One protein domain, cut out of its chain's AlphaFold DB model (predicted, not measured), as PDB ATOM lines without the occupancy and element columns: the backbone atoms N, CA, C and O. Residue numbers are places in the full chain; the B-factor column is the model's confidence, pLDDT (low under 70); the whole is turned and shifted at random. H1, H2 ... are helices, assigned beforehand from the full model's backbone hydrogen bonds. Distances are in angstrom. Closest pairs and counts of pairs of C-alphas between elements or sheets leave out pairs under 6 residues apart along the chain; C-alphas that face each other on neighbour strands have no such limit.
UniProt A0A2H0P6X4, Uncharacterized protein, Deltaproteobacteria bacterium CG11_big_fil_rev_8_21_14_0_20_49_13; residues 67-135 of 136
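AT A GLANCE: This is residues 67 to 135 of the 136 residues of an uncharacterized protein of Deltaproteobacteria bacterium CG11_big_fil_rev_8_21_14_0_20_49_13 (UniProt A0A2H0P6X4). This is a four-helix bundle whose helices, H1, H2, H3 and H4, stand nearly aligned and run up and down, each against the one before it in the chain. In cross-section the four make a squashed ring, H1 to H2 to H3 to H4 and back to H1, with H1 and H3 near each other across its short diagonal and H2 and H4 at its far corners. The links from H1 to H2 and from H3 to H4 turn at one end of the bundle, and the link from H2 to H3 turns at the other. The printed part has 69 residues with four named helices and no named strand, and its class is all helix. It is compact, with a radius of gyration of the C-alphas of 11.0 A and spans of 32 by 24 by 17 A.

IN THESE COORDINATES: Find C-alpha 67 at (-15.236, -35.968, 12.961); from there H1, the longest helix, runs through residues 67 to 80 over 20.2 A to C-alpha 80 at (-19.118, -20.295, 25.124). H2 follows at residues 87 to 99, 18.1 A long. H3 takes residues 106 to 117 and measures 16.5 A. Look last for H4, residues 124 to 134, 15.1 A long, which ends at C-alpha 134 at (-22.108, -40.469, 21.423).

HOW THE PARTS SIT: Start at H1, which touches H2 at a shallow tilt of 20 degrees, opposite ways; their closest C-alphas are those of Ala 78 and Arg 91, 5.4 A apart. H1 also touches H4 at a shallow tilt of 12 degrees, opposite ways, with the C-alphas of Ala 73 and His 126 closest at 6.3 A. Move on to H2 and H3, which touch at a shallow tilt of 13 degrees, opposite ways; their closest C-alphas, those of Thr 97 and Lys 109, are 6.1 A apart. H3 touches H4 with residues 114 to 117 alone, at a shallow tilt of 24 degrees, opposite ways, and the closest C-alphas are those of Val 114 and Val 127 at 5.9 A. H1 and H2, H2 and H3, and H3 and H4 are helical hairpins. H1 and H3 are near each other, with 11 pairs of C-alphas within 10 A, while H2 and H4 are apart. In H1, H2, H3 and H4 every O i to N i+4 pair is within hydrogen-bond range.

THE WHOLE: The two C-alphas farthest apart are those of Asp 83 and Gly 103, at 32.4 A, and those of Asn 67 and Gly 135, the first and last printed, are 15.0 A apart. The printed part has no cut, and its three links between helices are short, with 6 residues each. The mean pLDDT of the printed part is 72.3; look for values under 70 at residues 67 to 69, 82, 100 to 108, 118 to 119 and 131 to 135.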
ATOM      1  N   ASN A  67     -16.303 -36.965  12.847       57.88
ATOM      2  CA  ASN A  67     -15.236 -35.968  12.961       57.88
ATOM      3  C   ASN A  67     -15.771 -34.543  12.782       57.88
ATOM      4  O   ASN A  67     -15.542 -33.677  13.619       57.88
ATOM      5  N   THR A  68     -16.569 -34.308  11.741       64.81
ATOM      6  CA  THR A  68     -17.088 -32.966  11.437       64.81
ATOM      7  C   THR A  68     -18.093 -32.463  12.471       64.81
ATOM      8  O   THR A  68     -18.102 -31.275  12.788       64.81
ATOM      9  N   LYS A  69     -18.930 -33.341  13.037       68.12
ATOM     10  CA  LYS A  69     -19.941 -32.941  14.032       68.12
ATOM     11  C   LYS A  69     -19.341 -32.687  15.414       68.12
ATOM     12  O   LYS A  69     -19.762 -31.741  16.082       68.12
ATOM     13  N   PHE A  70     -18.351 -33.483  15.827       71.50
ATOM     14  CA  PHE A  70     -17.664 -33.258  17.098       71.50
ATOM     15  C   PHE A  70     -16.811 -31.996  17.070       71.50
ATOM     16  O   PHE A  70     -16.891 -31.214  18.011       71.50
ATOM     17  N   ASP A  71     -16.085 -31.732  15.981       73.25
ATOM     18  CA  ASP A  71     -15.258 -30.526  15.870       73.25
ATOM     19  C   ASP A  71     -16.099 -29.246  15.989       73.25
ATOM     20  O   ASP A  71     -15.705 -28.292  16.662       73.25
ATOM     21  N   VAL A  72     -17.290 -29.227  15.383       78.25
ATOM     22  CA  VAL A  72     -18.228 -28.097  15.487       78.25
ATOM     23  C   VAL A  72     -18.712 -27.910  16.928       78.25
ATOM     24  O   VAL A  72     -18.718 -26.785  17.431       78.25
ATOM     25  N   ALA A  73     -19.082 -28.996  17.611       74.19
ATOM     26  CA  ALA A  73     -19.551 -28.938  18.992       74.19
ATOM     27  C   ALA A  73     -18.436 -28.527  19.973       74.19
ATOM     28  O   ALA A  73     -18.653 -27.690  20.849       74.19
ATOM     29  N   LEU A  74     -17.221 -29.044  19.784       78.94
ATOM     30  CA  LEU A  74     -16.039 -28.692  20.571       78.94
ATOM     31  C   LEU A  74     -15.661 -27.213  20.394       78.94
ATOM     32  O   LEU A  74     -15.436 -26.509  21.379       78.94
ATOM     33  N   ARG A  75     -15.684 -26.687  19.163       81.38
ATOM     34  CA  ARG A  75     -15.465 -25.249  18.912       81.38
ATOM     35  C   ARG A  75     -16.532 -24.372  19.569       81.38
ATOM     36  O   ARG A  75     -16.206 -23.298  20.075       81.38
ATOM     37  N   ALA A  76     -17.789 -24.819  19.593       80.06
ATOM     38  CA  ALA A  76     -18.861 -24.105  20.286       80.06
ATOM     39  C   ALA A  76     -18.624 -24.055  21.807       80.06
ATOM     40  O   ALA A  76     -18.804 -23.000  22.417       80.06
ATOM     41  N   ILE A  77     -18.138 -25.149  22.404       78.75
ATOM     42  CA  ILE A  77     -17.735 -25.200  23.818       78.75
ATOM     43  C   ILE A  77     -16.603 -24.202  24.096       78.75
ATOM     44  O   ILE A  77     -16.739 -23.367  24.988       78.75
ATOM     45  N   ALA A  78     -15.535 -24.202  23.288       79.38
ATOM     46  CA  ALA A  78     -14.408 -23.274  23.449       79.38
ATOM     47  C   ALA A  78     -14.829 -21.790  23.433       79.38
ATOM     48  O   ALA A  78     -14.282 -20.975  24.187       79.38
ATOM     49  N   LYS A  79     -15.817 -21.448  22.593       80.75
ATOM     50  CA  LYS A  79     -16.346 -20.085  22.444       80.75
ATOM     51  C   LYS A  79     -17.257 -19.664  23.606       80.75
ATOM     52  O   LYS A  79     -17.197 -18.510  24.015       80.75
ATOM     53  N   ASN A  80     -18.052 -20.588  24.151       77.62
ATOM     54  CA  ASN A  80     -19.118 -20.295  25.124       77.62
ATOM     55  C   ASN A  80     -18.760 -20.585  26.594       77.62
ATOM     56  O   ASN A  80     -19.588 -20.381  27.478       77.62
ATOM     57  N   ILE A  81     -17.533 -21.028  26.875       76.06
ATOM     58  CA  ILE A  81     -17.034 -21.326  28.231       76.06
ATOM     59  C   ILE A  81     -17.095 -20.136  29.206       76.06
ATOM     60  O   ILE A  81     -17.114 -20.356  30.416       76.06
ATOM     61  N   GLY A  82     -17.194 -18.901  28.705       69.94
ATOM     62  CA  GLY A  82     -17.266 -17.701  29.541       69.94
ATOM     63  C   GLY A  82     -16.034 -17.525  30.433       69.94
ATOM     64  O   GLY A  82     -14.976 -18.105  30.174       69.94
ATOM     65  N   ASP A  83     -16.181 -16.722  31.486       72.38
ATOM     66  CA  ASP A  83     -15.118 -16.428  32.450       72.38
ATOM     67  C   ASP A  83     -15.212 -17.395  33.643       72.38
ATOM     68  O   ASP A  83     -15.721 -17.084  34.717       72.38
ATOM     69  N   HIS A  84     -14.833 -18.649  33.400       71.50
ATOM     70  CA  HIS A  84     -14.814 -19.698  34.419       71.50
ATOM     71  C   HIS A  84     -13.365 -19.948  34.871       71.50
ATOM     72  O   HIS A  84     -12.479 -19.992  34.018       71.50
ATOM     73  N   PRO A  85     -13.075 -20.219  36.156       76.19
ATOM     74  CA  PRO A  85     -11.706 -20.490  36.626       76.19
ATOM     75  C   PRO A  85     -11.047 -21.703  35.943       76.19
ATOM     76  O   PRO A  85      -9.828 -21.786  35.846       76.19
ATOM     77  N   LYS A  86     -11.851 -22.633  35.409       74.94
ATOM     78  CA  LYS A  86     -11.380 -23.788  34.613       74.94
ATOM     79  C   LYS A  86     -11.364 -23.545  33.094       74.94
ATOM     80  O   LYS A  86     -11.040 -24.456  32.338       74.94
ATOM     81  N   SER A  87     -11.722 -22.345  32.634       76.06
ATOM     82  CA  SER A  87     -11.849 -22.011  31.207       76.06
ATOM     83  C   SER A  87     -10.559 -22.244  30.421       76.06
ATOM     84  O   SER A  87     -10.614 -22.785  29.316       76.06
ATOM     85  N   GLY A  88      -9.406 -21.901  31.004       75.19
ATOM     86  CA  GLY A  88      -8.090 -22.115  30.401       75.19
ATOM     87  C   GLY A  88      -7.803 -23.595  30.148       75.19
ATOM     88  O   GLY A  88      -7.505 -23.977  29.018       75.19
ATOM     89  N   ALA A  89      -8.000 -24.438  31.167       76.88
ATOM     90  CA  ALA A  89      -7.795 -25.883  31.069       76.88
ATOM     91  C   ALA A  89      -8.733 -26.535  30.040       76.88
ATOM     92  O   ALA A  89      -8.317 -27.388  29.258       76.88
ATOM     93  N   ILE A  90      -9.996 -26.100  29.987       78.62
ATOM     94  CA  ILE A  90     -10.962 -26.646  29.030       78.62
ATOM     95  C   ILE A  90     -10.630 -26.199  27.601       78.62
ATOM     96  O   ILE A  90     -10.664 -27.019  26.689       78.62
ATOM     97  N   ARG A  91     -10.269 -24.928  27.380       80.38
ATOM     98  CA  ARG A  91      -9.844 -24.447  26.053       80.38
ATOM     99  C   ARG A  91      -8.610 -25.183  25.554       80.38
ATOM    100  O   ARG A  91      -8.558 -25.534  24.379       80.38
ATOM    101  N   GLN A  92      -7.652 -25.438  26.440       80.75
ATOM    102  CA  GLN A  92      -6.473 -26.226  26.111       80.75
ATOM    103  C   GLN A  92      -6.861 -27.656  25.709       80.75
ATOM    104  O   GLN A  92      -6.543 -28.073  24.600       80.75
ATOM    105  N   SER A  93      -7.645 -28.355  26.535       77.38
ATOM    106  CA  SER A  93      -8.082 -29.732  26.261       77.38
ATOM    107  C   SER A  93      -8.923 -29.854  24.978       77.38
ATOM    108  O   SER A  93      -8.765 -30.796  24.198       77.38
ATOM    109  N   VAL A  94      -9.779 -28.867  24.697       81.56
ATOM    110  CA  VAL A  94     -10.559 -28.795  23.453       81.56
ATOM    111  C   VAL A  94      -9.655 -28.594  22.235       81.56
ATOM    112  O   VAL A  94      -9.825 -29.283  21.230       81.56
ATOM    113  N   ASN A  95      -8.688 -27.678  22.309       79.81
ATOM    114  CA  ASN A  95      -7.769 -27.409  21.203       79.81
ATOM    115  C   ASN A  95      -6.832 -28.587  20.931       79.81
ATOM    116  O   ASN A  95      -6.570 -28.891  19.768       79.81
ATOM    117  N   GLU A  96      -6.370 -29.269  21.979       80.12
ATOM    118  CA  GLU A  96      -5.630 -30.524  21.857       80.12
ATOM    119  C   GLU A  96      -6.491 -31.567  21.137       80.12
ATOM    120  O   GLU A  96      -6.054 -32.121  20.138       80.12
ATOM    121  N   THR A  97      -7.757 -31.735  21.533       75.81
ATOM    122  CA  THR A  97      -8.677 -32.709  20.913       75.81
ATOM    123  C   THR A  97      -8.982 -32.410  19.436       75.81
ATOM    124  O   THR A  97      -9.100 -33.341  18.642       75.81
ATOM    125  N   ILE A  98      -9.104 -31.134  19.049       76.00
ATOM    126  CA  ILE A  98      -9.371 -30.723  17.656       76.00
ATOM    127  C   ILE A  98      -8.130 -30.899  16.772       76.00
ATOM    128  O   ILE A  98      -8.242 -31.318  15.619       76.00
ATOM    129  N   ASN A  99      -6.950 -30.542  17.286       74.44
ATOM    130  CA  ASN A  99      -5.710 -30.571  16.508       74.44
ATOM    131  C   ASN A  99      -5.061 -31.955  16.475       74.44
ATOM    132  O   ASN A  99      -4.153 -32.178  15.667       74.44
ATOM    133  N   ASP A 100      -5.522 -32.885  17.312       67.88
ATOM    134  CA  ASP A 100      -4.950 -34.212  17.343       67.88
ATOM    135  C   ASP A 100      -5.296 -35.022  16.090       67.88
ATOM    136  O   ASP A 100      -6.452 -35.342  15.789       67.88
ATOM    137  N   ARG A 101      -4.240 -35.366  15.354       56.56
ATOM    138  CA  ARG A 101      -4.269 -36.304  14.228       56.56
ATOM    139  C   ARG A 101      -3.756 -37.686  14.627       56.56
ATOM    140  O   ARG A 101      -3.742 -38.578  13.778       56.56
ATOM    141  N   SER A 102      -3.301 -37.862  15.872       47.84
ATOM    142  CA  SER A 102      -2.829 -39.153  16.360       47.84
ATOM    143  C   SER A 102      -4.004 -40.124  16.486       47.84
ATOM    144  O   SER A 102      -5.108 -39.754  16.878       47.84
ATOM    145  N   GLY A 103      -3.776 -41.385  16.118       51.91
ATOM    146  CA  GLY A 103      -4.779 -42.455  16.136       51.91
ATOM    147  C   GLY A 103      -5.249 -42.887  17.530       51.91
ATOM    148  O   GLY A 103      -5.820 -43.968  17.655       51.91
ATOM    149  N   GLU A 104      -5.010 -42.088  18.574       55.69
ATOM    150  CA  GLU A 104      -5.675 -42.282  19.859       55.69
ATOM    151  C   GLU A 104      -7.188 -42.110  19.701       55.69
ATOM    152  O   GLU A 104      -7.680 -41.323  18.888       55.69
ATOM    153  N   SER A 105      -7.942 -42.864  20.497       64.06
ATOM    154  CA  SER A 105      -9.400 -42.840  20.484       64.06
ATOM    155  C   SER A 105      -9.905 -41.426  20.795       64.06
ATOM    156  O   SER A 105     -10.012 -41.036  21.957       64.06
ATOM    157  N   LYS A 106     -10.256 -40.648  19.759       65.69
ATOM    158  CA  LYS A 106     -10.886 -39.319  19.895       65.69
ATOM    159  C   LYS A 106     -12.064 -39.334  20.875       65.69
ATOM    160  O   LYS A 106     -12.305 -38.345  21.556       65.69
ATOM    161  N   LEU A 107     -12.751 -40.471  20.997       66.62
ATOM    162  CA  LEU A 107     -13.826 -40.695  21.964       66.62
ATOM    163  C   LEU A 107     -13.368 -40.526  23.419       66.62
ATOM    164  O   LEU A 107     -14.082 -39.902  24.197       66.62
ATOM    165  N   GLN A 108     -12.184 -41.023  23.790       68.44
ATOM    166  CA  GLN A 108     -11.648 -40.854  25.147       68.44
ATOM    167  C   GLN A 108     -11.373 -39.382  25.459       68.44
ATOM    168  O   GLN A 108     -11.706 -38.905  26.539       68.44
ATOM    169  N   LYS A 109     -10.836 -38.633  24.492       70.75
ATOM    170  CA  LYS A 109     -10.558 -37.196  24.645       70.75
ATOM    171  C   LYS A 109     -11.843 -36.376  24.733       70.75
ATOM    172  O   LYS A 109     -11.975 -35.535  25.619       70.75
ATOM    173  N   ILE A 110     -12.834 -36.693  23.898       73.62
ATOM    174  CA  ILE A 110     -14.176 -36.100  23.976       73.62
ATOM    175  C   ILE A 110     -14.813 -36.384  25.340       73.62
ATOM    176  O   ILE A 110     -15.356 -35.468  25.955       73.62
ATOM    177  N   HIS A 111     -14.716 -37.616  25.843       72.25
ATOM    178  CA  HIS A 111     -15.210 -37.968  27.172       72.25
ATOM    179  C   HIS A 111     -14.536 -37.127  28.268       72.25
ATOM    180  O   HIS A 111     -15.220 -36.562  29.119       72.25
ATOM    181  N   THR A 112     -13.214 -36.953  28.218       77.94
ATOM    182  CA  THR A 112     -12.481 -36.085  29.157       77.94
ATOM    183  C   THR A 112     -12.966 -34.634  29.104       77.94
ATOM    184  O   THR A 112     -13.185 -34.022  30.152       77.94
ATOM    185  N   VAL A 113     -13.206 -34.082  27.908       77.88
ATOM    186  CA  VAL A 113     -13.772 -32.730  27.744       77.88
ATOM    187  C   VAL A 113     -15.178 -32.643  28.343       77.88
ATOM    188  O   VAL A 113     -15.458 -31.713  29.099       77.88
ATOM    189  N   VAL A 114     -16.049 -33.617  28.057       78.19
ATOM    190  CA  VAL A 114     -17.417 -33.699  28.600       78.19
ATOM    191  C   VAL A 114     -17.396 -33.712  30.129       78.19
ATOM    192  O   VAL A 114     -18.095 -32.915  30.752       78.19
ATOM    193  N   MET A 115     -16.545 -34.543  30.734       78.25
ATOM    194  CA  MET A 115     -16.425 -34.651  32.191       78.25
ATOM    195  C   MET A 115     -15.837 -33.390  32.829       78.25
ATOM    196  O   MET A 115     -16.269 -32.982  33.902       78.25
ATOM    197  N   THR A 116     -14.896 -32.720  32.160       77.19
ATOM    198  CA  THR A 116     -14.295 -31.472  32.663       77.19
ATOM    199  C   THR A 116     -15.267 -30.290  32.565       77.19
ATOM    200  O   THR A 116     -15.228 -29.381  33.396       77.19
ATOM    201  N   CYS A 117     -16.166 -30.310  31.575       74.50
ATOM    202  CA  CYS A 117     -17.233 -29.321  31.409       74.50
ATOM    203  C   CYS A 117     -18.478 -29.623  32.260       74.50
ATOM    204  O   CYS A 117     -19.377 -28.778  32.332       74.50
ATOM    205  N   ALA A 118     -18.564 -30.805  32.881       69.94
ATOM    206  CA  ALA A 118     -19.699 -31.189  33.708       69.94
ATOM    207  C   ALA A 118     -19.854 -30.204  34.879       69.94
ATOM    208  O   ALA A 118     -18.916 -29.942  35.629       69.94
ATOM    209  N   GLY A 119     -21.050 -29.626  35.009       67.31
ATOM    210  CA  GLY A 119     -21.359 -28.617  36.026       67.31
ATOM    211  C   GLY A 119     -21.234 -27.160  35.567       67.31
ATOM    212  O   GLY A 119     -21.654 -26.272  36.303       67.31
ATOM    213  N   ILE A 120     -20.744 -26.883  34.352       76.88
ATOM    214  CA  ILE A 120     -20.750 -25.523  33.792       76.88
ATOM    215  C   ILE A 120     -22.047 -25.306  33.001       76.88
ATOM    216  O   ILE A 120     -22.219 -25.800  31.883       76.88
ATOM    217  N   THR A 121     -22.973 -24.538  33.574       71.81
ATOM    218  CA  THR A 121     -24.308 -24.280  33.003       71.81
ATOM    219  C   THR A 121     -24.266 -23.635  31.616       71.81
ATOM    220  O   THR A 121     -25.118 -23.939  30.781       71.81
ATOM    221  N   THR A 122     -23.255 -22.810  31.323       72.44
ATOM    222  CA  THR A 122     -23.100 -22.124  30.026       72.44
ATOM    223  C   THR A 122     -22.767 -23.065  28.868       72.44
ATOM    224  O   THR A 122     -23.149 -22.792  27.732       72.44
ATOM    225  N   VAL A 123     -22.122 -24.206  29.136       74.81
ATOM    226  CA  VAL A 123     -21.772 -25.208  28.112       74.81
ATOM    227  C   VAL A 123     -22.582 -26.496  28.201       74.81
ATOM    228  O   VAL A 123     -22.512 -27.308  27.280       74.81
ATOM    229  N   ALA A 124     -23.436 -26.655  29.214       71.75
ATOM    230  CA  ALA A 124     -24.277 -27.837  29.410       71.75
ATOM    231  C   ALA A 124     -25.096 -28.228  28.162       71.75
ATOM    232  O   ALA A 124     -25.179 -29.406  27.824       71.75
ATOM    233  N   LYS A 125     -25.642 -27.251  27.420       74.50
ATOM    234  CA  LYS A 125     -26.383 -27.512  26.167       74.50
ATOM    235  C   LYS A 125     -25.505 -28.126  25.071       74.50
ATOM    236  O   LYS A 125     -25.964 -28.996  24.336       74.50
ATOM    237  N   HIS A 126     -24.252 -27.689  24.961       73.62
ATOM    238  CA  HIS A 126     -23.310 -28.208  23.968       73.62
ATOM    239  C   HIS A 126     -22.720 -29.552  24.393       73.62
ATOM    240  O   HIS A 126     -22.564 -30.441  23.562       73.62
ATOM    241  N   VAL A 127     -22.481 -29.736  25.692       74.44
ATOM    242  CA  VAL A 127     -22.107 -31.033  26.265       74.44
ATOM    243  C   VAL A 127     -23.212 -32.061  26.006       74.44
ATOM    244  O   VAL A 127     -22.926 -33.125  25.474       74.44
ATOM    245  N   ALA A 128     -24.482 -31.713  26.237       72.50
ATOM    246  CA  ALA A 128     -25.617 -32.589  25.941       72.50
ATOM    247  C   ALA A 128     -25.729 -32.953  24.446       72.50
ATOM    248  O   ALA A 128     -26.082 -34.082  24.109       72.50
ATOM    249  N   GLN A 129     -25.399 -32.029  23.534       73.31
ATOM    250  CA  GLN A 129     -25.321 -32.333  22.099       73.31
ATOM    251  C   GLN A 129     -24.223 -33.358  21.785       73.31
ATOM    252  O   GLN A 129     -24.456 -34.253  20.976       73.31
ATOM    253  N   ILE A 130     -23.058 -33.258  22.431       70.81
ATOM    254  CA  ILE A 130     -21.965 -34.228  22.289       70.81
ATOM    255  C   ILE A 130     -22.378 -35.591  22.850       70.81
ATOM    256  O   ILE A 130     -22.213 -36.595  22.164       70.81
ATOM    257  N   THR A 131     -22.974 -35.640  24.041       68.12
ATOM    258  CA  THR A 131     -23.459 -36.881  24.667       68.12
ATOM    259  C   THR A 131     -24.487 -37.594  23.781       68.12
ATOM    260  O   THR A 131     -24.347 -38.784  23.510       68.12
ATOM    261  N   LYS A 132     -25.425 -36.840  23.191       69.88
ATOM    262  CA  LYS A 132     -26.404 -37.369  22.230       69.88
ATOM    263  C   LYS A 132     -25.758 -37.904  20.945       69.88
ATOM    264  O   LYS A 132     -26.241 -38.879  20.378       69.88
ATOM    265  N   LEU A 133     -24.674 -37.281  20.468       64.94
ATOM    266  CA  LEU A 133     -23.896 -37.773  19.320       64.94
ATOM    267  C   LEU A 133     -23.102 -39.047  19.648       64.94
ATOM    268  O   LEU A 133     -22.820 -39.827  18.742       64.94
ATOM    269  N   LEU A 134     -22.759 -39.259  20.921       61.78
ATOM    270  CA  LEU A 134     -22.108 -40.469  21.423       61.78
ATOM    271  C   LEU A 134     -23.096 -41.618  21.700       61.78
ATOM    272  O   LEU A 134     -22.654 -42.740  21.922       61.78
ATOM    273  N   GLY A 135     -24.408 -41.358  21.651       57.50
ATOM    274  CA  GLY A 135     -25.448 -42.364  21.889       57.50
ATOM    275  C   GLY A 135     -25.712 -42.672  23.366       57.50
ATOM    276  O   GLY A 135     -26.274 -43.728  23.653       57.50
TER     277      GLY A 135